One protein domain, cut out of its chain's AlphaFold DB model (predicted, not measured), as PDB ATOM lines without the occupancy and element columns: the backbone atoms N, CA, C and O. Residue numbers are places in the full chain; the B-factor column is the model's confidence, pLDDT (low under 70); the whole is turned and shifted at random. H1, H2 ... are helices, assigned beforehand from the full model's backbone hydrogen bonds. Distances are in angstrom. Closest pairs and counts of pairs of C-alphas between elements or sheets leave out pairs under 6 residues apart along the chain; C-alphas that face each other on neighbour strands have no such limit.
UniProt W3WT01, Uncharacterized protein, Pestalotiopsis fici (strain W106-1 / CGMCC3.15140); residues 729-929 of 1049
ATOM      1  N   PRO A 729      19.314   8.089  31.504       71.56
ATOM      2  CA  PRO A 729      20.665   8.504  31.171       71.56
ATOM      3  C   PRO A 729      21.552   7.300  30.821       71.56
ATOM      4  O   PRO A 729      22.638   7.508  30.275       71.56
ATOM      5  N   MET A 730      21.122   6.058  31.106       83.69
ATOM      6  CA  MET A 730      21.921   4.858  30.870       83.69
ATOM      7  C   MET A 730      22.169   4.594  29.375       83.69
ATOM      8  O   MET A 730      23.341   4.506  29.012       83.69
ATOM      9  N   PRO A 731      21.163   4.532  28.472       83.81
ATOM     10  CA  PRO A 731      21.383   4.379  27.035       83.81
ATOM     11  C   PRO A 731      22.385   5.370  26.447       83.81
ATOM     12  O   PRO A 731      23.301   4.955  25.742       83.81
ATOM     13  N   LYS A 732      22.266   6.662  26.773       83.56
ATOM     14  CA  LYS A 732      23.206   7.675  26.284       83.56
ATOM     15  C   LYS A 732      24.591   7.515  26.882       83.56
ATOM     16  O   LYS A 732      25.573   7.589  26.153       83.56
ATOM     17  N   ALA A 733      24.698   7.285  28.190       85.62
ATOM     18  CA  ALA A 733      25.998   7.052  28.813       85.62
ATOM     19  C   ALA A 733      26.682   5.805  28.225       85.62
ATOM     20  O   ALA A 733      27.894   5.811  28.016       85.62
ATOM     21  N   MET A 734      25.904   4.774  27.883       90.25
ATOM     22  CA  MET A 734      26.373   3.592  27.167       90.25
ATOM     23  C   MET A 734      26.778   3.898  25.725       90.25
ATOM     24  O   MET A 734      27.823   3.419  25.298       90.25
ATOM     25  N   GLU A 735      26.019   4.702  24.981       88.62
ATOM     26  CA  GLU A 735      26.390   5.140  23.627       88.62
ATOM     27  C   GLU A 735      27.692   5.958  23.642       88.62
ATOM     28  O   GLU A 735      28.592   5.726  22.830       88.62
ATOM     29  N   GLU A 736      27.830   6.875  24.602       88.38
ATOM     30  CA  GLU A 736      29.045   7.654  24.836       88.38
ATOM     31  C   GLU A 736      30.233   6.738  25.176       88.38
ATOM     32  O   GLU A 736      31.291   6.858  24.554       88.38
ATOM     33  N   LEU A 737      30.056   5.772  26.091       92.31
ATOM     34  CA  LEU A 737      31.088   4.790  26.437       92.31
ATOM     35  C   LEU A 737      31.460   3.913  25.240       92.31
ATOM     36  O   LEU A 737      32.640   3.675  25.010       92.31
ATOM     37  N   GLN A 738      30.488   3.430  24.470       89.06
ATOM     38  CA  GLN A 738      30.736   2.608  23.285       89.06
ATOM     39  C   GLN A 738      31.489   3.401  22.218       89.06
ATOM     40  O   GLN A 738      32.439   2.888  21.627       89.06
ATOM     41  N   THR A 739      31.121   4.665  22.014       88.56
ATOM     42  CA  THR A 739      31.814   5.573  21.095       88.56
ATOM     43  C   THR A 739      33.247   5.823  21.561       88.56
ATOM     44  O   THR A 739      34.188   5.683  20.774       88.56
ATOM     45  N   ALA A 740      33.435   6.132  22.845       87.94
ATOM     46  CA  ALA A 740      34.746   6.345  23.442       87.94
ATOM     47  C   ALA A 740      35.614   5.079  23.411       87.94
ATOM     48  O   ALA A 740      36.786   5.144  23.052       87.94
ATOM     49  N   GLY A 741      35.030   3.928  23.734       86.31
ATOM     50  CA  GLY A 741      35.674   2.621  23.718       86.31
ATOM     51  C   GLY A 741      36.076   2.202  22.310       86.31
ATOM     52  O   GLY A 741      37.205   1.768  22.111       86.31
ATOM     53  N   TRP A 742      35.214   2.403  21.308       86.25
ATOM     54  CA  TRP A 742      35.543   2.129  19.906       86.25
ATOM     55  C   TRP A 742      36.677   3.026  19.398       86.25
ATOM     56  O   TRP A 742      37.634   2.527  18.802       86.25
ATOM     57  N   LEU A 743      36.613   4.336  19.667       82.94
ATOM     58  CA  LEU A 743      37.689   5.274  19.323       82.94
ATOM     59  C   LEU A 743      38.998   4.894  20.021       82.94
ATOM     60  O   LEU A 743      40.047   4.844  19.378       82.94
ATOM     61  N   GLY A 744      38.922   4.560  21.309       85.00
ATOM     62  CA  GLY A 744      40.039   4.052  22.088       85.00
ATOM     63  C   GLY A 744      40.638   2.797  21.454       85.00
ATOM     64  O   GLY A 744      41.832   2.763  21.178       85.00
ATOM     65  N   LEU A 745      39.837   1.772  21.162       82.75
ATOM     66  CA  LEU A 745      40.324   0.529  20.558       82.75
ATOM     67  C   LEU A 745      40.997   0.779  19.204       82.75
ATOM     68  O   LEU A 745      42.047   0.203  18.944       82.75
ATOM     69  N   ARG A 746      40.487   1.705  18.383       82.81
ATOM     70  CA  ARG A 746      41.163   2.127  17.142       82.81
ATOM     71  C   ARG A 746      42.521   2.781  17.397       82.81
ATOM     72  O   ARG A 746      43.483   2.494  16.681       82.81
ATOM     73  N   ILE A 747      42.614   3.647  18.408       81.69
ATOM     74  CA  ILE A 747      43.888   4.237  18.847       81.69
ATOM     75  C   ILE A 747      44.834   3.127  19.318       81.69
ATOM     76  O   ILE A 747      46.010   3.139  18.962       81.69
ATOM     77  N   LEU A 748      44.323   2.142  20.058       81.56
ATOM     78  CA  LEU A 748      45.088   1.019  20.583       81.56
ATOM     79  C   LEU A 748      45.577   0.078  19.476       81.56
ATOM     80  O   LEU A 748      46.733  -0.323  19.519       81.56
ATOM     81  N   GLU A 749      44.766  -0.240  18.467       82.31
ATOM     82  CA  GLU A 749      45.172  -0.995  17.267       82.31
ATOM     83  C   GLU A 749      46.333  -0.285  16.553       82.31
ATOM     84  O   GLU A 749      47.368  -0.887  16.262       82.31
ATOM     85  N   CYS A 750      46.211   1.031  16.363       76.62
ATOM     86  CA  CYS A 750      47.264   1.854  15.770       76.62
ATOM     87  C   CYS A 750      48.534   1.897  16.637       76.62
ATOM     88  O   CYS A 750      49.650   1.887  16.113       76.62
ATOM     89  N   TRP A 751      48.374   1.959  17.961       74.31
ATOM     90  CA  TRP A 751      49.471   2.058  18.924       74.31
ATOM     91  C   TRP A 751      50.216   0.731  19.118       74.31
ATOM     92  O   TRP A 751      51.444   0.708  19.159       74.31
ATOM     93  N   SER A 752      49.466  -0.369  19.204       72.62
ATOM     94  CA  SER A 752      49.937  -1.731  19.486       72.62
ATOM     95  C   SER A 752      50.630  -2.412  18.314       72.62
ATOM     96  O   SER A 752      51.339  -3.404  18.518       72.62
ATOM     97  N   ASN A 753      50.439  -1.897  17.099       71.06
ATOM     98  CA  ASN A 753      51.060  -2.451  15.911       71.06
ATOM     99  C   ASN A 753      52.588  -2.371  16.064       71.06
ATOM    100  O   ASN A 753      53.185  -1.295  15.993       71.06
ATOM    101  N   ARG A 754      53.233  -3.531  16.285       60.56
ATOM    102  CA  ARG A 754      54.691  -3.646  16.526       60.56
ATOM    103  C   ARG A 754      55.516  -3.011  15.403       60.56
ATOM    104  O   ARG A 754      56.669  -2.645  15.614       60.56
ATOM    105  N   ASN A 755      54.910  -2.853  14.229       73.44
ATOM    106  CA  ASN A 755      55.405  -2.051  13.131       73.44
ATOM    107  C   ASN A 755      54.645  -0.714  13.056       73.44
ATOM    108  O   ASN A 755      53.712  -0.555  12.271       73.44
ATOM    109  N   HIS A 756      55.046   0.272  13.862       76.56
ATOM    110  CA  HIS A 756      54.429   1.606  13.841       76.56
ATOM    111  C   HIS A 756      54.426   2.260  12.443       76.56
ATOM    112  O   HIS A 756      53.630   3.163  12.205       76.56
ATOM    113  N   GLU A 757      55.314   1.850  11.527       79.12
ATOM    114  CA  GLU A 757      55.305   2.329  10.138       79.12
ATOM    115  C   GLU A 757      54.094   1.819   9.352       79.12
ATOM    116  O   GLU A 757      53.570   2.530   8.498       79.12
ATOM    117  N   GLU A 758      53.647   0.601   9.644       80.12
ATOM    118  CA  GLU A 758      52.481  -0.029   9.032       80.12
ATOM    119  C   GLU A 758      51.188   0.566   9.581       80.12
ATOM    120  O   GLU A 758      50.367   1.026   8.793       80.12
ATOM    121  N   GLY A 759      51.075   0.730  10.906       78.12
ATOM    122  CA  GLY A 759      49.941   1.440  11.513       78.12
ATOM    123  C   GLY A 759      49.827   2.898  11.041       78.12
ATOM    124  O   GLY A 759      48.737   3.396  10.769       78.12
ATOM    125  N   PHE A 760      50.958   3.583  10.849       81.75
ATOM    126  CA  PHE A 760      50.980   4.926  10.267       81.75
ATOM    127  C   PHE A 760      50.570   4.949   8.785       81.75
ATOM    128  O   PHE A 760      49.916   5.901   8.341       81.75
ATOM    129  N   ARG A 761      50.935   3.915   8.017       81.88
ATOM    130  CA  ARG A 761      50.539   3.752   6.610       81.88
ATOM    131  C   ARG A 761      49.037   3.498   6.493       81.88
ATOM    132  O   ARG A 761      48.369   4.238   5.777       81.88
ATOM    133  N   GLU A 762      48.505   2.554   7.264       79.19
ATOM    134  CA  GLU A 762      47.068   2.262   7.335       79.19
ATOM    135  C   GLU A 762      46.264   3.489   7.773       79.19
ATOM    136  O   GLU A 762      45.233   3.805   7.177       79.19
ATOM    137  N   TRP A 763      46.750   4.237   8.770       80.50
ATOM    138  CA  TRP A 763      46.128   5.491   9.192       80.50
ATOM    139  C   TRP A 763      46.101   6.528   8.059       80.50
ATOM    140  O   TRP A 763      45.070   7.160   7.829       80.50
ATOM    141  N   LYS A 764      47.196   6.683   7.298       78.62
ATOM    142  CA  LYS A 764      47.239   7.591   6.133       78.62
ATOM    143  C   LYS A 764      46.296   7.170   5.006       78.62
ATOM    144  O   LYS A 764      45.776   8.044   4.311       78.62
ATOM    145  N   GLU A 765      46.099   5.872   4.810       78.81
ATOM    146  CA  GLU A 765      45.265   5.321   3.738       78.81
ATOM    147  C   GLU A 765      43.766   5.378   4.065       78.81
ATOM    148  O   GLU A 765      42.956   5.579   3.159       78.81
ATOM    149  N   ASN A 766      43.395   5.295   5.347       73.75
ATOM    150  CA  ASN A 766      42.003   5.131   5.771       73.75
ATOM    151  C   ASN A 766      41.287   6.404   6.264       73.75
ATOM    152  O   ASN A 766      40.105   6.314   6.580       73.75
ATOM    153  N   ILE A 767      41.919   7.590   6.319       68.38
ATOM    154  CA  ILE A 767      41.216   8.832   6.722       68.38
ATOM    155  C   ILE A 767      40.250   9.299   5.617       68.38
ATOM    156  O   ILE A 767      40.695   9.799   4.574       68.38
ATOM    157  N   PRO A 768      38.922   9.250   5.834       49.69
ATOM    158  CA  PRO A 768      37.961   9.769   4.877       49.69
ATOM    159  C   PRO A 768      37.906  11.302   4.995       49.69
ATOM    160  O   PRO A 768      37.754  11.860   6.078       49.69
ATOM    161  N   GLY A 769      38.029  12.018   3.876       59.19
ATOM    162  CA  GLY A 769      37.620  13.430   3.774       59.19
ATOM    163  C   GLY A 769      38.571  14.520   4.306       59.19
ATOM    164  O   GLY A 769      38.498  15.638   3.805       59.19
ATOM    165  N   GLN A 770      39.519  14.251   5.214       52.25
ATOM    166  CA  GLN A 770      40.471  15.273   5.709       52.25
ATOM    167  C   GLN A 770      41.841  15.216   5.001       52.25
ATOM    168  O   GLN A 770      42.865  14.860   5.584       52.25
ATOM    169  N   ARG A 771      41.878  15.547   3.702       54.41
ATOM    170  CA  ARG A 771      43.029  15.224   2.828       54.41
ATOM    171  C   ARG A 771      44.277  16.112   2.937       54.41
ATOM    172  O   ARG A 771      45.322  15.655   2.489       54.41
ATOM    173  N   ASN A 772      44.237  17.311   3.527       58.97
ATOM    174  CA  ASN A 772      45.402  18.220   3.472       58.97
ATOM    175  C   ASN A 772      46.186  18.359   4.791       58.97
ATOM    176  O   ASN A 772      47.411  18.404   4.747       58.97
ATOM    177  N   ALA A 773      45.532  18.356   5.958       59.59
ATOM    178  CA  ALA A 773      46.227  18.525   7.242       59.59
ATOM    179  C   ALA A 773      46.989  17.261   7.697       59.59
ATOM    180  O   ALA A 773      48.073  17.361   8.264       59.59
ATOM    181  N   CYS A 774      46.469  16.064   7.399       64.31
ATOM    182  CA  CYS A 774      47.055  14.797   7.857       64.31
ATOM    183  C   CYS A 774      48.165  14.244   6.938       64.31
ATOM    184  O   CYS A 774      48.970  13.423   7.372       64.31
ATOM    185  N   ARG A 775      48.263  14.702   5.676       67.06
ATOM    186  CA  ARG A 775      49.268  14.201   4.710       67.06
ATOM    187  C   ARG A 775      50.707  14.570   5.076       67.06
ATOM    188  O   ARG A 775      51.609  13.768   4.831       67.06
ATOM    189  N   ASN A 776      50.892  15.740   5.690       77.94
ATOM    190  CA  ASN A 776      52.205  16.275   6.059       77.94
ATOM    191  C   ASN A 776      52.688  15.819   7.443       77.94
ATOM    192  O   ASN A 776      53.820  16.118   7.808       77.94
ATOM    193  N   GLN A 777      51.861  15.107   8.217       83.50
ATOM    194  CA  GLN A 777      52.307  14.541   9.487       83.50
ATOM    195  C   GLN A 777      53.332  13.434   9.197       83.50
ATOM    196  O   GLN A 777      53.103  12.606   8.306       83.50
ATOM    197  N   ASP A 778      54.469  13.448   9.897       90.38
ATOM    198  CA  ASP A 778      55.485  12.392   9.860       90.38
ATOM    199  C   ASP A 778      55.221  11.326  10.940       90.38
ATOM    200  O   ASP A 778      54.358  11.490  11.808       90.38
ATOM    201  N   LEU A 779      55.950  10.209  10.876       84.62
ATOM    202  CA  LEU A 779      55.774   9.085  11.799       84.62
ATOM    203  C   LEU A 779      55.990   9.496  13.264       84.62
ATOM    204  O   LEU A 779      55.267   9.038  14.142       84.62
ATOM    205  N   SER A 780      56.964  10.370  13.532       86.81
ATOM    206  CA  SER A 780      57.282  10.845  14.885       86.81
ATOM    207  C   SER A 780      56.137  11.675  15.472       86.81
ATOM    208  O   SER A 780      55.648  11.408  16.572       86.81
ATOM    209  N   SER A 781      55.634  12.633  14.695       86.50
ATOM    210  CA  SER A 781      54.505  13.489  15.052       86.50
ATOM    211  C   SER A 781      53.220  12.686  15.211       86.50
ATOM    212  O   SER A 781      52.397  13.003  16.069       86.50
ATOM    213  N   TRP A 782      53.024  11.648  14.396       86.12
ATOM    214  CA  TRP A 782      51.902  10.725  14.539       86.12
ATOM    215  C   TRP A 782      52.018   9.877  15.805       86.12
ATOM    216  O   TRP A 782      51.060   9.833  16.568       86.12
ATOM    217  N   ARG A 783      53.191   9.300  16.107       83.06
ATOM    218  CA  ARG A 783      53.426   8.560  17.362       83.06
ATOM    219  C   ARG A 783      53.164   9.428  18.589       83.06
ATOM    220  O   ARG A 783      52.452   9.001  19.487       83.06
ATOM    221  N   LYS A 784      53.670  10.667  18.607       86.56
ATOM    222  CA  LYS A 784      53.400  11.622  19.695       86.56
ATOM    223  C   LYS A 784      51.900  11.899  19.842       86.56
ATOM    224  O   LYS A 784      51.398  11.951  20.959       86.56
ATOM    225  N   LYS A 785      51.181  12.042  18.723       85.38
ATOM    226  CA  LYS A 785      49.723  12.213  18.716       85.38
ATOM    227  C   LYS A 785      48.992  10.965  19.225       85.38
ATOM    228  O   LYS A 785      48.061  11.112  20.002       85.38
ATOM    229  N   MET A 786      49.412   9.762  18.828       84.75
ATOM    230  CA  MET A 786      48.818   8.507  19.305       84.75
ATOM    231  C   MET A 786      49.080   8.286  20.794       84.75
ATOM    232  O   MET A 786      48.151   7.916  21.493       84.75
ATOM    233  N   ASN A 787      50.282   8.584  21.300       83.69
ATOM    234  CA  ASN A 787      50.564   8.559  22.741       83.69
ATOM    235  C   ASN A 787      49.677   9.551  23.497       83.69
ATOM    236  O   ASN A 787      49.088   9.185  24.504       83.69
ATOM    237  N   LYS A 788      49.512  10.774  22.977       86.88
ATOM    238  CA  LYS A 788      48.601  11.759  23.574       86.88
ATOM    239  C   LYS A 788      47.159  11.246  23.599       86.88
ATOM    240  O   LYS A 788      46.501  11.346  24.619       86.88
ATOM    241  N   HIS A 789      46.673  10.668  22.502       86.06
ATOM    242  CA  HIS A 789      45.325  10.096  22.457       86.06
ATOM    243  C   HIS A 789      45.179   8.870  23.361       86.06
ATOM    244  O   HIS A 789      44.145   8.683  23.988       86.06
ATOM    245  N   PHE A 790      46.214   8.043  23.466       86.31
ATOM    246  CA  PHE A 790      46.246   6.943  24.415       86.31
ATOM    247  C   PHE A 790      46.110   7.461  25.851       86.31
ATOM    248  O   PHE A 790      45.270   6.971  26.603       86.31
ATOM    249  N   GLU A 791      46.885   8.491  26.198       84.50
ATOM    250  CA  GLU A 791      46.807   9.162  27.493       84.50
ATOM    251  C   GLU A 791      45.413   9.757  27.735       84.50
ATOM    252  O   GLU A 791      44.830   9.529  28.790       84.50
ATOM    253  N   GLU A 792      44.841  10.429  26.735       87.38
ATOM    254  CA  GLU A 792      43.499  11.021  26.783       87.38
ATOM    255  C   GLU A 792      42.380   9.992  26.968       87.38
ATOM    256  O   GLU A 792      41.354  10.341  27.535       87.38
ATOM    257  N   TYR A 793      42.524   8.753  26.487       89.81
ATOM    258  CA  TYR A 793      41.431   7.770  26.499       89.81
ATOM    259  C   TYR A 793      41.568   6.700  27.580       89.81
ATOM    260  O   TYR A 793      40.565   6.360  28.206       89.81
ATOM    261  N   PHE A 794      42.772   6.161  27.787       87.31
ATOM    262  CA  PHE A 794      42.979   4.928  28.557       87.31
ATOM    263  C   PHE A 794      43.734   5.097  29.865       87.31
ATOM    264  O   PHE A 794      43.740   4.161  30.664       87.31
ATOM    265  N   THR A 795      44.371   6.243  30.119       84.75
ATOM    266  CA  THR A 795      44.864   6.499  31.482       84.75
ATOM    267  C   THR A 795      43.694   6.473  32.451       84.75
ATOM    268  O   THR A 795      42.550   6.622  32.043       84.75
ATOM    269  N   GLU A 796      43.962   6.326  33.743       74.62
ATOM    270  CA  GLU A 796      42.926   6.339  34.783       74.62
ATOM    271  C   GLU A 796      42.042   7.610  34.770       74.62
ATOM    272  O   GLU A 796      40.925   7.605  35.288       74.62
ATOM    273  N   HIS A 797      42.529   8.681  34.131       75.31
ATOM    274  CA  HIS A 797      41.859   9.968  33.929       75.31
ATOM    275  C   HIS A 797      41.228  10.124  32.541       75.31
ATOM    276  O   HIS A 797      40.652  11.170  32.243       75.31
ATOM    277  N   GLY A 798      41.405   9.138  31.670       83.88
ATOM    278  CA  GLY A 798      41.000   9.218  30.286       83.88
ATOM    279  C   GLY A 798      39.486   9.173  30.102       83.88
ATOM    280  O   GLY A 798      38.717   8.868  31.017       83.88
ATOM    281  N   VAL A 799      39.054   9.447  28.877       86.62
ATOM    282  CA  VAL A 799      37.643   9.490  28.481       86.62
ATOM    283  C   VAL A 799      36.914   8.179  28.825       86.62
ATOM    284  O   VAL A 799      35.779   8.219  29.296       86.62
ATOM    285  N   VAL A 800      37.549   7.010  28.654       88.94
ATOM    286  CA  VAL A 800      36.891   5.714  28.909       88.94
ATOM    287  C   VAL A 800      36.572   5.514  30.400       88.94
ATOM    288  O   VAL A 800      35.394   5.319  30.706       88.94
ATOM    289  N   PRO A 801      37.530   5.610  31.347       84.62
ATOM    290  CA  PRO A 801      37.215   5.551  32.778       84.62
ATOM    291  C   PRO A 801      36.174   6.564  33.242       84.62
ATOM    292  O   PRO A 801      35.354   6.234  34.096       84.62
ATOM    293  N   GLN A 802      36.172   7.781  32.688       81.81
ATOM    294  CA  GLN A 802      35.174   8.798  33.033       81.81
ATOM    295  C   GLN A 802      33.757   8.351  32.655       81.81
ATOM    296  O   GLN A 802      32.839   8.473  33.468       81.81
ATOM    297  N   HIS A 803      33.572   7.769  31.465       87.00
ATOM    298  CA  HIS A 803      32.275   7.214  31.070       87.00
ATOM    299  C   HIS A 803      31.895   5.968  31.881       87.00
ATOM    300  O   HIS A 803      30.737   5.846  32.274       87.00
ATOM    301  N   VAL A 804      32.846   5.079  32.197       86.75
ATOM    302  CA  VAL A 804      32.601   3.926  33.090       86.75
ATOM    303  C   VAL A 804      32.126   4.403  34.464       86.75
ATOM    304  O   VAL A 804      31.122   3.910  34.977       86.75
ATOM    305  N   ALA A 805      32.788   5.412  35.029       78.62
ATOM    306  CA  ALA A 805      32.390   6.007  36.295       78.62
ATOM    307  C   ALA A 805      30.997   6.647  36.204       78.62
ATOM    308  O   ALA A 805      30.154   6.384  37.060       78.62
ATOM    309  N   LYS A 806      30.719   7.428  35.149       80.69
ATOM    310  CA  LYS A 806      29.391   8.012  34.881       80.69
ATOM    311  C   LYS A 806      28.302   6.937  34.845       80.69
ATOM    312  O   LYS A 806      27.249   7.122  35.448       80.69
ATOM    313  N   ILE A 807      28.553   5.809  34.186       85.06
ATOM    314  CA  ILE A 807      27.600   4.697  34.146       85.06
ATOM    315  C   ILE A 807      27.430   4.064  35.520       85.06
ATOM    316  O   ILE A 807      26.297   3.849  35.931       85.06
ATOM    317  N   HIS A 808      28.511   3.816  36.256       81.25
ATOM    318  CA  HIS A 808      28.406   3.332  37.630       81.25
ATOM    319  C   HIS A 808      27.522   4.249  38.483       81.25
ATOM    320  O   HIS A 808      26.665   3.758  39.204       81.25
ATOM    321  N   HIS A 809      27.662   5.572  38.361       69.62
ATOM    322  CA  HIS A 809      26.812   6.529  39.076       69.62
ATOM    323  C   HIS A 809      25.332   6.394  38.724       69.62
ATOM    324  O   HIS A 809      24.484   6.358  39.618       69.62
ATOM    325  N   ILE A 810      25.025   6.298  37.430       75.69
ATOM    326  CA  ILE A 810      23.657   6.050  36.971       75.69
ATOM    327  C   ILE A 810      23.164   4.713  37.533       75.69
ATOM    328  O   ILE A 810      22.050   4.640  38.038       75.69
ATOM    329  N   TYR A 811      24.004   3.679  37.500       80.50
ATOM    330  CA  TYR A 811      23.679   2.349  37.995       80.50
ATOM    331  C   TYR A 811      23.347   2.384  39.488       80.50
ATOM    332  O   TYR A 811      22.238   2.019  39.850       80.50
ATOM    333  N   VAL A 812      24.235   2.890  40.352       67.69
ATOM    334  CA  VAL A 812      23.994   2.998  41.806       67.69
ATOM    335  C   VAL A 812      22.671   3.708  42.095       67.69
ATOM    336  O   VAL A 812      21.875   3.226  42.899       67.69
ATOM    337  N   ARG A 813      22.414   4.829  41.412       66.12
ATOM    338  CA  ARG A 813      21.225   5.653  41.647       66.12
ATOM    339  C   ARG A 813      19.934   4.983  41.184       66.12
ATOM    340  O   ARG A 813      18.934   5.027  41.893       66.12
ATOM    341  N   GLU A 814      19.923   4.418  39.983       73.50
ATOM    342  CA  GLU A 814      18.697   3.923  39.352       73.50
ATOM    343  C   GLU A 814      18.433   2.443  39.656       73.50
ATOM    344  O   GLU A 814      17.294   2.060  39.924       73.50
ATOM    345  N   PHE A 815      19.474   1.605  39.659       75.88
ATOM    346  CA  PHE A 815      19.350   0.192  40.011       75.88
ATOM    347  C   PHE A 815      18.993   0.022  41.486       75.88
ATOM    348  O   PHE A 815      18.129  -0.792  41.785       75.88
ATOM    349  N   GLY A 816      19.568   0.826  42.389       68.00
ATOM    350  CA  GLY A 816      19.221   0.775  43.813       68.00
ATOM    351  C   GLY A 816      17.725   1.006  44.067       68.00
ATOM    352  O   GLY A 816      17.113   0.285  44.855       68.00
ATOM    353  N   LYS A 817      17.101   1.941  43.330       67.88
ATOM    354  CA  LYS A 817      15.643   2.168  43.362       67.88
ATOM    355  C   LYS A 817      14.861   0.961  42.837       67.88
ATOM    356  O   LYS A 817      13.858   0.560  43.424       67.88
ATOM    357  N   LEU A 818      15.314   0.377  41.727       74.06
ATOM    358  CA  LEU A 818      14.644  -0.754  41.090       74.06
ATOM    359  C   LEU A 818      14.714  -2.025  41.944       74.06
ATOM    360  O   LEU A 818      13.693  -2.664  42.189       74.06
ATOM    361  N   GLU A 819      15.907  -2.367  42.420       72.19
ATOM    362  CA  GLU A 819      16.166  -3.463  43.354       72.19
ATOM    363  C   GLU A 819      15.247  -3.375  44.573       72.19
ATOM    364  O   GLU A 819      14.626  -4.356  44.983       72.19
ATOM    365  N   GLN A 820      15.073  -2.173  45.105       65.12
ATOM    366  CA  GLN A 820      14.164  -1.933  46.205       65.12
ATOM    367  C   GLN A 820      12.698  -2.228  45.871       65.12
ATOM    368  O   GLN A 820      12.027  -2.892  46.667       65.12
ATOM    369  N   TYR A 821      12.187  -1.771  44.724       71.12
ATOM    370  CA  TYR A 821      10.812  -2.095  44.321       71.12
ATOM    371  C   TYR A 821      10.593  -3.605  44.256       71.12
ATOM    372  O   TYR A 821       9.544  -4.107  44.660       71.12
ATOM    373  N   ILE A 822      11.613  -4.333  43.812       75.19
ATOM    374  CA  ILE A 822      11.599  -5.789  43.703       75.19
ATOM    375  C   ILE A 822      11.635  -6.443  45.088       75.19
ATOM    376  O   ILE A 822      10.892  -7.388  45.354       75.19
ATOM    377  N   HIS A 823      12.432  -5.924  46.018       72.00
ATOM    378  CA  HIS A 823      12.446  -6.416  47.393       72.00
ATOM    379  C   HIS A 823      11.119  -6.176  48.113       72.00
ATOM    380  O   HIS A 823      10.605  -7.074  48.779       72.00
ATOM    381  N   GLU A 824      10.527  -4.991  47.978       68.75
ATOM    382  CA  GLU A 824       9.213  -4.698  48.560       68.75
ATOM    383  C   GLU A 824       8.100  -5.541  47.945       68.75
ATOM    384  O   GLU A 824       7.177  -5.952  48.655       68.75
ATOM    385  N   TYR A 825       8.212  -5.827  46.647       76.44
ATOM    386  CA  TYR A 825       7.368  -6.790  45.961       76.44
ATOM    387  C   TYR A 825       7.479  -8.170  46.613       76.44
ATOM    388  O   TYR A 825       6.468  -8.717  47.048       76.44
ATOM    389  N   PHE A 826       8.691  -8.703  46.784       74.25
ATOM    390  CA  PHE A 826       8.901 -10.017  47.400       74.25
ATOM    391  C   PHE A 826       8.548 -10.084  48.891       74.25
ATOM    392  O   PHE A 826       8.180 -11.154  49.374       74.25
ATOM    393  N   ARG A 827       8.586  -8.959  49.615       68.31
ATOM    394  CA  ARG A 827       8.132  -8.875  51.016       68.31
ATOM    395  C   ARG A 827       6.622  -9.044  51.183       68.31
ATOM    396  O   ARG A 827       6.181  -9.309  52.299       68.31
ATOM    397  N   GLN A 828       5.826  -8.916  50.120       68.06
ATOM    398  CA  GLN A 828       4.403  -9.248  50.180       68.06
ATOM    399  C   GLN A 828       4.280 -10.764  50.395       68.06
ATOM    400  O   GLN A 828       4.483 -11.549  49.469       68.06
ATOM    401  N   GLY A 829       4.009 -11.182  51.637       58.69
ATOM    402  CA  GLY A 829       4.136 -12.576  52.088       58.69
ATOM    403  C   GLY A 829       3.241 -13.591  51.366       58.69
ATOM    404  O   GLY A 829       3.493 -14.791  51.447       58.69
ATOM    405  N   HIS A 830       2.233 -13.133  50.618       69.31
ATOM    406  CA  HIS A 830       1.339 -13.991  49.847       69.31
ATOM    407  C   HIS A 830       1.561 -13.824  48.340       69.31
ATOM    408  O   HIS A 830       1.476 -12.724  47.795       69.31
ATOM    409  N   GLN A 831       1.799 -14.950  47.660       72.00
ATOM    410  CA  GLN A 831       1.885 -15.016  46.198       72.00
ATOM    411  C   GLN A 831       0.614 -14.467  45.537       72.00
ATOM    412  O   GLN A 831       0.709 -13.793  44.521       72.00
ATOM    413  N   GLU A 832      -0.557 -14.680  46.147       68.75
ATOM    414  CA  GLU A 832      -1.828 -14.102  45.700       68.75
ATOM    415  C   GLU A 832      -1.744 -12.571  45.648       68.75
ATOM    416  O   GLU A 832      -1.957 -11.988  44.590       68.75
ATOM    417  N   SER A 833      -1.296 -11.916  46.726       68.31
ATOM    418  CA  SER A 833      -1.112 -10.457  46.777       68.31
ATOM    419  C   SER A 833      -0.155  -9.934  45.698       68.31
ATOM    420  O   SER A 833      -0.421  -8.895  45.095       68.31
ATOM    421  N   ARG A 834       0.931 -10.667  45.413       78.00
ATOM    422  CA  ARG A 834       1.884 -10.332  44.339       78.00
ATOM    423  C   ARG A 834       1.330 -10.583  42.943       78.00
ATOM    424  O   ARG A 834       1.615  -9.811  42.030       78.00
ATOM    425  N   SER A 835       0.527 -11.632  42.776       71.44
ATOM    426  CA  SER A 835      -0.090 -11.977  41.499       71.44
ATOM    427  C   SER A 835      -1.041 -10.885  41.015       71.44
ATOM    428  O   SER A 835      -1.117 -10.672  39.823       71.44
ATOM    429  N   TYR A 836      -1.650 -10.080  41.893       67.38
ATOM    430  CA  TYR A 836      -2.474  -8.928  41.483       67.38
ATOM    431  C   TYR A 836      -1.697  -7.763  40.848       67.38
ATOM    432  O   TYR A 836      -2.296  -6.896  40.202       67.38
ATOM    433  N   LEU A 837      -0.375  -7.706  41.031       68.56
ATOM    434  CA  LEU A 837       0.482  -6.764  40.302       68.56
ATOM    435  C   LEU A 837       0.724  -7.226  38.851       68.56
ATOM    436  O   LEU A 837       1.080  -6.405  38.005       68.56
ATOM    437  N   TRP A 838       0.440  -8.502  38.564       70.06
ATOM    438  CA  TRP A 838       0.378  -9.108  37.239       70.06
ATOM    439  C   TRP A 838      -1.089  -9.276  36.814       70.06
ATOM    440  O   TRP A 838      -1.744 -10.216  37.256       70.06
ATOM    441  N   PRO A 839      -1.660  -8.416  35.956       59.75
ATOM    442  CA  PRO A 839      -2.965  -8.711  35.378       59.75
ATOM    443  C   PRO A 839      -2.913 -10.101  34.731       59.75
ATOM    444  O   PRO A 839      -2.114 -10.342  33.828       59.75
ATOM    445  N   SER A 840      -3.715 -11.035  35.242       49.81
ATOM    446  CA  SER A 840      -3.760 -12.422  34.767       49.81
ATOM    447  C   SER A 840      -4.570 -12.585  33.482       49.81
ATOM    448  O   SER A 840      -4.643 -13.688  32.947       49.81
ATOM    449  N   ASP A 841      -5.197 -11.514  32.995       53.78
ATOM    450  CA  ASP A 841      -6.076 -11.583  31.836       53.78
ATOM    451  C   ASP A 841      -5.256 -11.523  30.542       53.78
ATOM    452  O   ASP A 841      -4.462 -10.605  30.327       53.78
ATOM    453  N   GLU A 842      -5.465 -12.538  29.698       51.25
ATOM    454  CA  GLU A 842      -4.718 -12.974  28.505       51.25
ATOM    455  C   GLU A 842      -4.567 -11.934  27.359       51.25
ATOM    456  O   GLU A 842      -4.749 -12.255  26.184       51.25
ATOM    457  N   GLY A 843      -4.207 -10.680  27.647       53.72
ATOM    458  CA  GLY A 843      -3.946  -9.686  26.601       53.72
ATOM    459  C   GLY A 843      -3.666  -8.243  27.020       53.72
ATOM    460  O   GLY A 843      -3.393  -7.436  26.135       53.72
ATOM    461  N   GLN A 844      -3.713  -7.885  28.309       52.00
ATOM    462  CA  GLN A 844      -3.310  -6.549  28.773       52.00
ATOM    463  C   GLN A 844      -2.139  -6.686  29.747       52.00
ATOM    464  O   GLN A 844      -2.339  -6.924  30.936       52.00
ATOM    465  N   SER A 845      -0.909  -6.568  29.237       52.75
ATOM    466  CA  SER A 845       0.263  -6.360  30.091       52.75
ATOM    467  C   SER A 845      -0.004  -5.176  31.020       52.75
ATOM    468  O   SER A 845      -0.485  -4.137  30.566       52.75
ATOM    469  N   SER A 846       0.309  -5.299  32.315       61.91
ATOM    470  CA  SER A 846       0.603  -4.092  33.087       61.91
ATOM    471  C   SER A 846       1.934  -3.582  32.561       61.91
ATOM    472  O   SER A 846       2.997  -4.103  32.912       61.91
ATOM    473  N   ASP A 847       1.874  -2.603  31.661       69.69
ATOM    474  CA  ASP A 847       3.063  -1.994  31.072       69.69
ATOM    475  C   ASP A 847       4.074  -1.566  32.156       69.69
ATOM    476  O   ASP A 847       5.283  -1.578  31.929       69.69
ATOM    477  N   GLU A 848       3.589  -1.261  33.365       76.62
ATOM    478  CA  GLU A 848       4.395  -0.886  34.520       76.62
ATOM    479  C   GLU A 848       5.322  -2.003  35.030       76.62
ATOM    480  O   GLU A 848       6.480  -1.741  35.356       76.62
ATOM    481  N   PHE A 849       4.841  -3.245  35.144       76.56
ATOM    482  CA  PHE A 849       5.653  -4.331  35.709       76.56
ATOM    483  C   PHE A 849       6.554  -4.961  34.647       76.56
ATOM    484  O   PHE A 849       7.716  -5.276  34.917       76.56
ATOM    485  N   ASP A 850       6.063  -5.083  33.411       81.12
ATOM    486  CA  ASP A 850       6.920  -5.459  32.286       81.12
ATOM    487  C   ASP A 850       8.070  -4.456  32.120       81.12
ATOM    488  O   ASP A 850       9.207  -4.865  31.878       81.12
ATOM    489  N   TRP A 851       7.827  -3.165  32.368       83.38
ATOM    490  CA  TRP A 851       8.886  -2.161  32.434       83.38
ATOM    491  C   TRP A 851       9.929  -2.457  33.526       83.38
ATOM    492  O   TRP A 851      11.121  -2.388  33.227       83.38
ATOM    493  N   VAL A 852       9.534  -2.839  34.749       83.19
ATOM    494  CA  VAL A 852      10.482  -3.228  35.822       83.19
ATOM    495  C   VAL A 852      11.377  -4.374  35.362       83.19
ATOM    496  O   VAL A 852      12.600  -4.295  35.476       83.19
ATOM    497  N   VAL A 853      10.776  -5.423  34.796       86.88
ATOM    498  CA  VAL A 853      11.500  -6.609  34.318       86.88
ATOM    499  C   VAL A 853      12.453  -6.255  33.177       86.88
ATOM    500  O   VAL A 853      13.607  -6.685  33.186       86.88
ATOM    501  N   LEU A 854      12.001  -5.460  32.204       85.88
ATOM    502  CA  LEU A 854      12.819  -5.022  31.069       85.88
ATOM    503  C   LEU A 854      13.964  -4.107  31.510       85.88
ATOM    504  O   LEU A 854      15.084  -4.249  31.025       85.88
ATOM    505  N   THR A 855      13.703  -3.204  32.451       85.56
ATOM    506  CA  THR A 855      14.708  -2.288  33.000       85.56
ATOM    507  C   THR A 855      15.768  -3.065  33.772       85.56
ATOM    508  O   THR A 855      16.961  -2.859  33.563       85.56
ATOM    509  N   LEU A 856      15.355  -4.030  34.598       87.25
ATOM    510  CA  LEU A 856      16.276  -4.890  35.334       87.25
ATOM    511  C   LEU A 856      17.120  -5.753  34.393       87.25
ATOM    512  O   LEU A 856      18.325  -5.887  34.594       87.25
ATOM    513  N   ALA A 857      16.512  -6.288  33.329       90.69
ATOM    514  CA  ALA A 857      17.240  -6.984  32.273       90.69
ATOM    515  C   ALA A 857      18.257  -6.062  31.578       90.69
ATOM    516  O   ALA A 857      19.377  -6.486  31.291       90.69
ATOM    517  N   GLY A 858      17.889  -4.799  31.343       89.88
ATOM    518  CA  GLY A 858      18.771  -3.763  30.807       89.88
ATOM    519  C   GLY A 858      19.972  -3.491  31.712       89.88
ATOM    520  O   GLY A 858      21.105  -3.482  31.225       89.88
ATOM    521  N   TYR A 859      19.755  -3.353  33.023       88.81
ATOM    522  CA  TYR A 859      20.831  -3.192  34.006       88.81
ATOM    523  C   TYR A 859      21.724  -4.428  34.088       88.81
ATOM    524  O   TYR A 859      22.936  -4.303  33.923       88.81
ATOM    525  N   ARG A 860      21.141  -5.626  34.209       92.88
ATOM    526  CA  ARG A 860      21.869  -6.905  34.167       92.88
ATOM    527  C   ARG A 860      22.779  -6.984  32.938       92.88
ATOM    528  O   ARG A 860      23.968  -7.273  33.062       92.88
ATOM    529  N   LYS A 861      22.242  -6.684  31.751       93.50
ATOM    530  CA  LYS A 861      23.015  -6.678  30.502       93.50
ATOM    531  C   LYS A 861      24.118  -5.619  30.524       93.50
ATOM    532  O   LYS A 861      25.249  -5.925  30.174       93.50
ATOM    533  N   THR A 862      23.801  -4.400  30.951       91.31
ATOM    534  CA  THR A 862      24.754  -3.284  31.015       91.31
ATOM    535  C   THR A 862      25.926  -3.593  31.943       91.31
ATOM    536  O   THR A 862      27.075  -3.365  31.572       91.31
ATOM    537  N   ALA A 863      25.658  -4.170  33.117       91.19
ATOM    538  CA  ALA A 863      26.696  -4.582  34.051       91.19
ATOM    539  C   ALA A 863      27.625  -5.638  33.437       91.19
ATOM    540  O   ALA A 863      28.845  -5.480  33.483       91.19
ATOM    541  N   SER A 864      27.058  -6.656  32.776       94.94
ATOM    542  CA  SER A 864      27.847  -7.657  32.047       94.94
ATOM    543  C   SER A 864      28.682  -7.026  30.930       94.94
ATOM    544  O   SER A 864      29.880  -7.279  30.856       94.94
ATOM    545  N   ASP A 865      28.080  -6.182  30.088       94.00
ATOM    546  CA  ASP A 865      28.760  -5.547  28.954       94.00
ATOM    547  C   ASP A 865      29.949  -4.690  29.420       94.00
ATOM    548  O   ASP A 865      31.015  -4.715  28.804       94.00
ATOM    549  N   ILE A 866      29.790  -3.939  30.517       93.06
ATOM    550  CA  ILE A 866      30.861  -3.089  31.053       93.06
ATOM    551  C   ILE A 866      31.941  -3.928  31.710       93.06
ATOM    552  O   ILE A 866      33.114  -3.676  31.439       93.06
ATOM    553  N   ARG A 867      31.574  -4.931  32.521       94.62
ATOM    554  CA  ARG A 867      32.529  -5.887  33.096       94.62
ATOM    555  C   ARG A 867      33.391  -6.497  31.996       94.62
ATOM    556  O   ARG A 867      34.616  -6.493  32.109       94.62
ATOM    557  N   ASP A 868      32.767  -6.978  30.927       94.44
ATOM    558  CA  ASP A 868      33.457  -7.630  29.816       94.44
ATOM    559  C   ASP A 868      34.335  -6.626  29.047       94.44
ATOM    560  O   ASP A 868      35.477  -6.944  28.705       94.44
ATOM    561  N   LEU A 869      33.863  -5.389  28.848       92.00
ATOM    562  CA  LEU A 869      34.638  -4.308  28.234       92.00
ATOM    563  C   LEU A 869      35.892  -3.963  29.048       92.00
ATOM    564  O   LEU A 869      36.995  -3.980  28.499       92.00
ATOM    565  N   VAL A 870      35.753  -3.642  30.338       92.06
ATOM    566  CA  VAL A 870      36.898  -3.229  31.170       92.06
ATOM    567  C   VAL A 870      37.861  -4.392  31.397       92.06
ATOM    568  O   VAL A 870      39.073  -4.189  31.336       92.06
ATOM    569  N   THR A 871      37.352  -5.620  31.537       94.00
ATOM    570  CA  THR A 871      38.176  -6.838  31.584       94.00
ATOM    571  C   THR A 871      38.958  -7.011  30.286       94.00
ATOM    572  O   THR A 871      40.167  -7.233  30.324       94.00
ATOM    573  N   GLY A 872      38.306  -6.846  29.131       92.50
ATOM    574  CA  GLY A 872      38.954  -6.922  27.822       92.50
ATOM    575  C   GLY A 872      40.046  -5.865  27.636       92.50
ATOM    576  O   GLY A 872      41.126  -6.183  27.137       92.50
ATOM    577  N   ILE A 873      39.807  -4.631  28.091       90.12
ATOM    578  CA  ILE A 873      40.810  -3.554  28.089       90.12
ATOM    579  C   ILE A 873      41.995  -3.925  28.997       90.12
ATOM    580  O   ILE A 873      43.142  -3.873  28.552       90.12
ATOM    581  N   GLY A 874      41.741  -4.350  30.237       89.75
ATOM    582  CA  GLY A 874      42.788  -4.722  31.196       89.75
ATOM    583  C   GLY A 874      43.617  -5.936  30.764       89.75
ATOM    584  O   GLY A 874      44.825  -5.990  30.995       89.75
ATOM    585  N   GLN A 875      42.989  -6.894  30.079       93.00
ATOM    586  CA  GLN A 875      43.636  -8.100  29.562       93.00
ATOM    587  C   GLN A 875      44.289  -7.905  28.191       93.00
ATOM    588  O   GLN A 875      44.988  -8.811  27.728       93.00
ATOM    589  N   HIS A 876      44.113  -6.756  27.533       89.75
ATOM    590  CA  HIS A 876      44.697  -6.533  26.218       89.75
ATOM    591  C   HIS A 876      46.236  -6.644  26.294       89.75
ATOM    592  O   HIS A 876      46.850  -5.931  27.091       89.75
ATOM    593  N   PRO A 877      46.910  -7.473  25.467       88.88
ATOM    594  CA  PRO A 877      48.337  -7.798  25.634       88.88
ATOM    595  C   PRO A 877      49.273  -6.587  25.681       88.88
ATOM    596  O   PRO A 877      50.331  -6.612  26.300       88.88
ATOM    597  N   VAL A 878      48.874  -5.515  25.000       84.06
ATOM    598  CA  VAL A 878      49.629  -4.261  24.922       84.06
ATOM    599  C   VAL A 878      49.420  -3.365  26.153       84.06
ATOM    600  O   VAL A 878      50.282  -2.551  26.465       84.06
ATOM    601  N   LEU A 879      48.318  -3.551  26.882       86.12
ATOM    602  CA  LEU A 879      47.952  -2.792  28.080       86.12
ATOM    603  C   LEU A 879      48.352  -3.487  29.386       86.12
ATOM    604  O   LEU A 879      48.543  -2.804  30.388       86.12
ATOM    605  N   GLN A 880      48.550  -4.809  29.381       87.12
ATOM    606  CA  GLN A 880      48.860  -5.594  30.588       87.12
ATOM    607  C   GLN A 880      50.083  -5.095  31.381       87.12
ATOM    608  O   GLN A 880      50.133  -5.267  32.593       87.12
ATOM    609  N   ASN A 881      51.052  -4.454  30.717       86.25
ATOM    610  CA  ASN A 881      52.262  -3.913  31.355       86.25
ATOM    611  C   ASN A 881      52.212  -2.387  31.573       86.25
ATOM    612  O   ASN A 881      53.247  -1.760  31.790       86.25
ATOM    613  N   THR A 882      51.033  -1.778  31.455       86.69
ATOM    614  CA  THR A 882      50.803  -0.341  31.678       86.69
ATOM    615  C   THR A 882      50.094  -0.118  33.016       86.69
ATOM    616  O   THR A 882      49.886  -1.056  33.780       86.69
ATOM    617  N   GLU A 883      49.686   1.116  33.310       85.62
ATOM    618  CA  GLU A 883      48.854   1.410  34.484       85.62
ATOM    619  C   GLU A 883      47.368   1.082  34.279       85.62
ATOM    620  O   GLU A 883      46.609   1.089  35.244       85.62
ATOM    621  N   VAL A 884      46.943   0.745  33.056       88.62
ATOM    622  CA  VAL A 884      45.533   0.477  32.730       88.62
ATOM    623  C   VAL A 884      44.902  -0.630  33.597       88.62
ATOM    624  O   VAL A 884      43.821  -0.390  34.139       88.62
ATOM    625  N   PRO A 885      45.563  -1.782  33.847       91.75
ATOM    626  CA  PRO A 885      45.027  -2.821  34.728       91.75
ATOM    627  C   PRO A 885      44.704  -2.349  36.151       91.75
ATOM    628  O   PRO A 885      43.824  -2.921  36.793       91.75
ATOM    629  N   ARG A 886      45.391  -1.305  36.650       84.88
ATOM    630  CA  ARG A 886      45.149  -0.772  38.001       84.88
ATOM    631  C   ARG A 886      43.746  -0.201  38.148       84.88
ATOM    632  O   ARG A 886      43.169  -0.354  39.215       84.88
ATOM    633  N   TRP A 887      43.203   0.420  37.097       85.31
ATOM    634  CA  TRP A 887      41.843   0.953  37.135       85.31
ATOM    635  C   TRP A 887      40.822  -0.036  36.571       85.31
ATOM    636  O   TRP A 887      39.726  -0.135  37.113       85.31
ATOM    637  N   THR A 888      41.146  -0.821  35.540       88.06
ATOM    638  CA  THR A 888      40.154  -1.731  34.941       88.06
ATOM    639  C   THR A 888      39.739  -2.872  35.864       88.06
ATOM    640  O   THR A 888      38.574  -3.257  35.835       88.06
ATOM    641  N   ASN A 889      40.655  -3.415  36.678       87.75
ATOM    642  CA  ASN A 889      40.346  -4.563  37.539       87.75
ATOM    643  C   ASN A 889      39.332  -4.211  38.645       87.75
ATOM    644  O   ASN A 889      38.317  -4.903  38.724       87.75
ATOM    645  N   PRO A 890      39.504  -3.116  39.421       82.81
ATOM    646  CA  PRO A 890      38.478  -2.682  40.370       82.81
ATOM    647  C   PRO A 890      37.116  -2.436  39.713       82.81
ATOM    648  O   PRO A 890      36.088  -2.827  40.254       82.81
ATOM    649  N   TRP A 891      37.085  -1.828  38.520       85.94
ATOM    650  CA  TRP A 891      35.822  -1.614  37.807       85.94
ATOM    651  C   TRP A 891      35.181  -2.925  37.337       85.94
ATOM    652  O   TRP A 891      33.961  -3.051  37.408       85.94
ATOM    653  N   ALA A 892      35.971  -3.911  36.903       89.25
ATOM    654  CA  ALA A 892      35.458  -5.236  36.558       89.25
ATOM    655  C   ALA A 892      34.772  -5.889  37.763       89.25
ATOM    656  O   ALA A 892      33.658  -6.384  37.628       89.25
ATOM    657  N   GLU A 893      35.404  -5.837  38.938       82.94
ATOM    658  CA  GLU A 893      34.853  -6.374  40.186       82.94
ATOM    659  C   GLU A 893      33.554  -5.664  40.591       82.94
ATOM    660  O   GLU A 893      32.579  -6.318  40.952       82.94
ATOM    661  N   VAL A 894      33.507  -4.332  40.471       81.44
ATOM    662  CA  VAL A 894      32.303  -3.536  40.760       81.44
ATOM    663  C   VAL A 894      31.133  -3.937  39.857       81.44
ATOM    664  O   VAL A 894      30.027  -4.173  40.344       81.44
ATOM    665  N   PHE A 895      31.355  -4.039  38.546       86.69
ATOM    666  CA  PHE A 895      30.287  -4.406  37.613       86.69
ATOM    667  C   PHE A 895      29.935  -5.896  37.649       86.69
ATOM    668  O   PHE A 895      28.792  -6.254  37.364       86.69
ATOM    669  N   ASP A 896      30.856  -6.764  38.066       87.88
ATOM    670  CA  ASP A 896      30.526  -8.156  38.364       87.88
ATOM    671  C   ASP A 896      29.637  -8.265  39.608       87.88
ATOM    672  O   ASP A 896      28.632  -8.968  39.569       87.88
ATOM    673  N   ALA A 897      29.916  -7.496  40.665       80.81
ATOM    674  CA  ALA A 897      29.038  -7.419  41.832       80.81
ATOM    675  C   ALA A 897      27.630  -6.928  41.448       80.81
ATOM    676  O   ALA A 897      26.637  -7.528  41.852       80.81
ATOM    677  N   PHE A 898      27.521  -5.906  40.590       82.88
ATOM    678  CA  PHE A 898      26.224  -5.464  40.067       82.88
ATOM    679  C   PHE A 898      25.473  -6.541  39.300       82.88
ATOM    680  O   PHE A 898      24.256  -6.669  39.450       82.88
ATOM    681  N   PHE A 899      26.184  -7.304  38.475       89.00
ATOM    682  CA  PHE A 899      25.599  -8.426  37.762       89.00
ATOM    683  C   PHE A 899      25.111  -9.499  38.745       89.00
ATOM    684  O   PHE A 899      23.966  -9.934  38.643       89.00
ATOM    685  N   GLN A 900      25.933  -9.868  39.730       84.44
ATOM    686  CA  GLN A 900      25.596 -10.849  40.766       84.44
ATOM    687  C   GLN A 900      24.400 -10.428  41.633       84.44
ATOM    688  O   GLN A 900      23.695 -11.299  42.135       84.44
ATOM    689  N   THR A 901      24.133  -9.128  41.780       80.06
ATOM    690  CA  THR A 901      22.920  -8.623  42.445       80.06
ATOM    691  C   THR A 901      21.709  -8.601  41.506       80.06
ATOM    692  O   THR A 901      20.621  -9.031  41.881       80.06
ATOM    693  N   ALA A 902      21.868  -8.122  40.269       85.38
ATOM    694  CA  ALA A 902      20.766  -7.994  39.310       85.38
ATOM    695  C   ALA A 902      20.220  -9.346  38.832       85.38
ATOM    696  O   ALA A 902      19.020  -9.480  38.580       85.38
ATOM    697  N   ASP A 903      21.098 -10.337  38.684       89.94
ATOM    698  CA  ASP A 903      20.786 -11.637  38.097       89.94
ATOM    699  C   ASP A 903      19.786 -12.449  38.948       89.94
ATOM    700  O   ASP A 903      18.720 -12.780  38.421       89.94
ATOM    701  N   PRO A 904      19.993 -12.665  40.267       85.94
ATOM    702  CA  PRO A 904      19.026 -13.374  41.104       85.94
ATOM    703  C   PRO A 904      17.679 -12.659  41.211       85.94
ATOM    704  O   PRO A 904      16.641 -13.317  41.225       85.94
ATOM    705  N   LEU A 905      17.668 -11.322  41.253       85.12
ATOM    706  CA  LEU A 905      16.428 -10.541  41.296       85.12
ATOM    707  C   LEU A 905      15.617 -10.721  40.017       85.12
ATOM    708  O   LEU A 905      14.402 -10.917  40.071       85.12
ATOM    709  N   TYR A 906      16.293 -10.705  38.869       91.25
ATOM    710  CA  TYR A 906      15.660 -10.938  37.580       91.25
ATOM    711  C   TYR A 906      15.103 -12.355  37.479       91.25
ATOM    712  O   TYR A 906      13.929 -12.528  37.145       91.25
ATOM    713  N   GLU A 907      15.905 -13.366  37.807       89.31
ATOM    714  CA  GLU A 907      15.451 -14.757  37.759       89.31
ATOM    715  C   GLU A 907      14.317 -15.012  38.765       89.31
ATOM    716  O   GLU A 907      13.338 -15.681  38.426       89.31
ATOM    717  N   GLY A 908      14.379 -14.400  39.953       87.69
ATOM    718  CA  GLY A 908      13.316 -14.421  40.955       87.69
ATOM    719  C   GLY A 908      12.009 -13.825  40.436       87.69
ATOM    720  O   GLY A 908      10.957 -14.455  40.554       87.69
ATOM    721  N   LEU A 909      12.054 -12.647  39.803       87.06
ATOM    722  CA  LEU A 909      10.867 -12.013  39.212       87.06
ATOM    723  C   LEU A 909      10.273 -12.869  38.098       87.06
ATOM    724  O   LEU A 909       9.057 -13.040  38.016       87.06
ATOM    725  N   MET A 910      11.126 -13.427  37.241       88.19
ATOM    726  CA  MET A 910      10.695 -14.281  36.137       88.19
ATOM    727  C   MET A 910      10.130 -15.615  36.628       88.19
ATOM    728  O   MET A 910       9.229 -16.171  35.997       88.19
ATOM    729  N   ALA A 911      10.639 -16.161  37.731       86.44
ATOM    730  CA  ALA A 911      10.083 -17.343  38.379       86.44
ATOM    731  C   ALA A 911       8.733 -17.040  39.049       86.44
ATOM    732  O   ALA A 911       7.784 -17.795  38.835       86.44
ATOM    733  N   ASP A 912       8.598 -15.923  39.773       83.75
ATOM    734  CA  ASP A 912       7.327 -15.518  40.399       83.75
ATOM    735  C   ASP A 912       6.254 -15.215  39.342       83.75
ATOM    736  O   ASP A 912       5.129 -15.704  39.451       83.75
ATOM    737  N   ARG A 913       6.628 -14.543  38.239       82.25
ATOM    738  CA  ARG A 913       5.770 -14.327  37.056       82.25
ATOM    739  C   ARG A 913       5.243 -15.638  36.476       82.25
ATOM    740  O   ARG A 913       4.091 -15.722  36.065       82.25
ATOM    741  N   ARG A 914       6.088 -16.670  36.431       82.00
ATOM    742  CA  ARG A 914       5.715 -18.018  35.970       82.00
ATOM    743  C   ARG A 914       4.934 -18.813  37.020       82.00
ATOM    744  O   ARG A 914       4.585 -19.958  36.746       82.00
ATOM    745  N   GLN A 915       4.677 -18.233  38.194       77.75
ATOM    746  CA  GLN A 915       4.105 -18.891  39.371       77.75
ATOM    747  C   GLN A 915       4.932 -20.101  39.839       77.75
ATOM    748  O   GLN A 915       4.402 -21.067  40.383       77.75
ATOM    749  N   GLN A 916       6.245 -20.053  39.614       75.56
ATOM    750  CA  GLN A 916       7.198 -21.140  39.847       75.56
ATOM    751  C   GLN A 916       8.126 -20.886  41.037       75.56
ATOM    752  O   GLN A 916       9.097 -21.621  41.179       75.56
ATOM    753  N   LEU A 917       7.877 -19.863  41.860       73.75
ATOM    754  CA  LEU A 917       8.768 -19.488  42.958       73.75
ATOM    755  C   LEU A 917       8.220 -19.975  44.320       73.75
ATOM    756  O   LEU A 917       7.293 -19.364  44.860       73.75
ATOM    757  N   PRO A 918       8.756 -21.071  44.894       75.31
ATOM    758  CA  PRO A 918       8.468 -21.493  46.262       75.31
ATOM    759  C   PRO A 918       8.772 -20.406  47.300       75.31
ATOM    760  O   PRO A 918       9.717 -19.632  47.161       75.31
ATOM    761  N   ALA A 919       8.047 -20.415  48.423       69.31
ATOM    762  CA  ALA A 919       8.278 -19.483  49.532       69.31
ATOM    763  C   ALA A 919       9.708 -19.551  50.115       69.31
ATOM    764  O   ALA A 919      10.254 -18.534  50.538       69.31
ATOM    765  N   ALA A 920      10.336 -20.733  50.107       70.81
ATOM    766  CA  ALA A 920      11.719 -20.910  50.555       70.81
ATOM    767  C   ALA A 920      12.728 -20.159  49.665       70.81
ATOM    768  O   ALA A 920      13.696 -19.599  50.177       70.81
ATOM    769  N   ASP A 921      12.464 -20.078  48.360       73.75
ATOM    770  CA  ASP A 921      13.337 -19.387  47.407       73.75
ATOM    771  C   ASP A 921      13.183 -17.866  47.520       73.75
ATOM    772  O   ASP A 921      14.160 -17.137  47.371       73.75
ATOM    773  N   ILE A 922      11.996 -17.375  47.900       68.44
ATOM    774  CA  ILE A 922      11.786 -15.965  48.275       68.44
ATOM    775  C   ILE A 922      12.611 -15.617  49.510       68.44
ATOM    776  O   ILE A 922      13.295 -14.597  49.529       68.44
ATOM    777  N   HIS A 923      12.586 -16.469  50.537       66.44
ATOM    778  CA  HIS A 923      13.444 -16.275  51.702       66.44
ATOM    779  C   HIS A 923      14.920 -16.285  51.319       66.44
ATOM    780  O   HIS A 923      15.661 -15.458  51.838       66.44
ATOM    781  N   HIS A 924      15.343 -17.156  50.399       69.12
ATOM    782  CA  HIS A 924      16.720 -17.166  49.917       69.12
ATOM    783  C   HIS A 924      17.090 -15.858  49.195       69.12
ATOM    784  O   HIS A 924      18.096 -15.238  49.549       69.12
ATOM    785  N   LEU A 925      16.236 -15.389  48.275       69.06
ATOM    786  CA  LEU A 925      16.378 -14.098  47.587       69.06
ATOM    787  C   LEU A 925      16.492 -12.935  48.582       69.06
ATOM    788  O   LEU A 925      17.366 -12.088  48.438       69.06
ATOM    789  N   LEU A 926      15.665 -12.935  49.632       63.66
ATOM    790  CA  LEU A 926      15.701 -11.922  50.690       63.66
ATOM    791  C   LEU A 926      16.876 -12.104  51.673       63.66
ATOM    792  O   LEU A 926      17.277 -11.138  52.314       63.66
ATOM    793  N   SER A 927      17.427 -13.316  51.815       59.03
ATOM    794  CA  SER A 927      18.514 -13.637  52.759       59.03
ATOM    795  C   SER A 927      19.910 -13.294  52.248       59.03
ATOM    796  O   SER A 927      20.818 -13.113  53.053       59.03
ATOM    797  N   ASN A 928      20.082 -13.178  50.928       56.12
ATOM    798  CA  ASN A 928      21.338 -12.720  50.325       56.12
ATOM    799  C   ASN A 928      21.579 -11.218  50.553       56.12
ATOM    800  O   ASN A 928      22.660 -10.706  50.271       56.12
ATOM    801  N   ILE A 929      20.594 -10.516  51.114       54.22
ATOM    802  CA  ILE A 929      20.740  -9.152  51.595       54.22
ATOM    803  C   ILE A 929      21.509  -9.214  52.920       54.22
ATOM    804  O   ILE A 929      21.011  -9.769  53.902       54.22
TER     805      ILE A 929
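What this domain is: This is residues 729 to 929 of the 1049 residues of an uncharacterized protein of Pestalotiopsis fici (strain W106-1 / CGMCC3.15140) (UniProt W3WT01). This is a long helical rod: H4 packs on the long hairpin of H6 and H7, and H3 prolongs H4 toward one end, where H1 packs on both. H2 sits at that end; H5 and H8 lie at the other, H8 folding back on H7. The printed part has 201 residues with eight named helices, H1 to H8 in order, and no named strand: all helix, with H1, H3, H4, H6 and H7 packed together as a bundle. It is loose, radius of gyration of the C-alphas 23.0 A, and spans 73 by 36 by 23 A.

Where its parts are: Find C-alpha 729 at (20.665, 8.504, 31.171); from there H1 runs 33.1 A to residue 752. H2, residues 756 to 766, and H3, residues 779 to 794, follow. H4, residues 799 to 826, 39.6 A, has a kink of 28 degrees near residue 812. After H5, residues 831 to 835, come H6, residues 847 to 875, 41.1 A, and H7, residues 884 to 913, 42.6 A. H8, residues 919 to 927, ends at C-alpha (18.514, -13.637, 52.759).

How they stand to each other: Start at H4, the hub, whose residues 799 to 811 alone touch H1; the closest C-alphas, Leu 737 and His 803, are 5.4 A apart. H4 touches H3 only at the corner, H6 at Phe 815 and Tyr 859, 7.1 A, and H7 at Ile 822 and Leu 905, 7.2 A, closest C-alphas. The hairpin H6 and H7 has a shallow tilt of 26 degrees, opposite ways. H2 touches H3, about perpendicular at 84 degrees. O i to N i+4 pairs are within hydrogen-bond range throughout H1, H2, H3, H5, H6 and H8, in 23 of 24 in H4 and 23 of 26 in H7.

The domain as a whole: The farthest C-alphas, Asn 776 and His 830, are 73.6 A apart. The printed part has no cut; links H2 to H3 and H5 to H6 are long. Residues 768 to 773 stand free. Low pLDDT, under 70, includes residues 839 to 847.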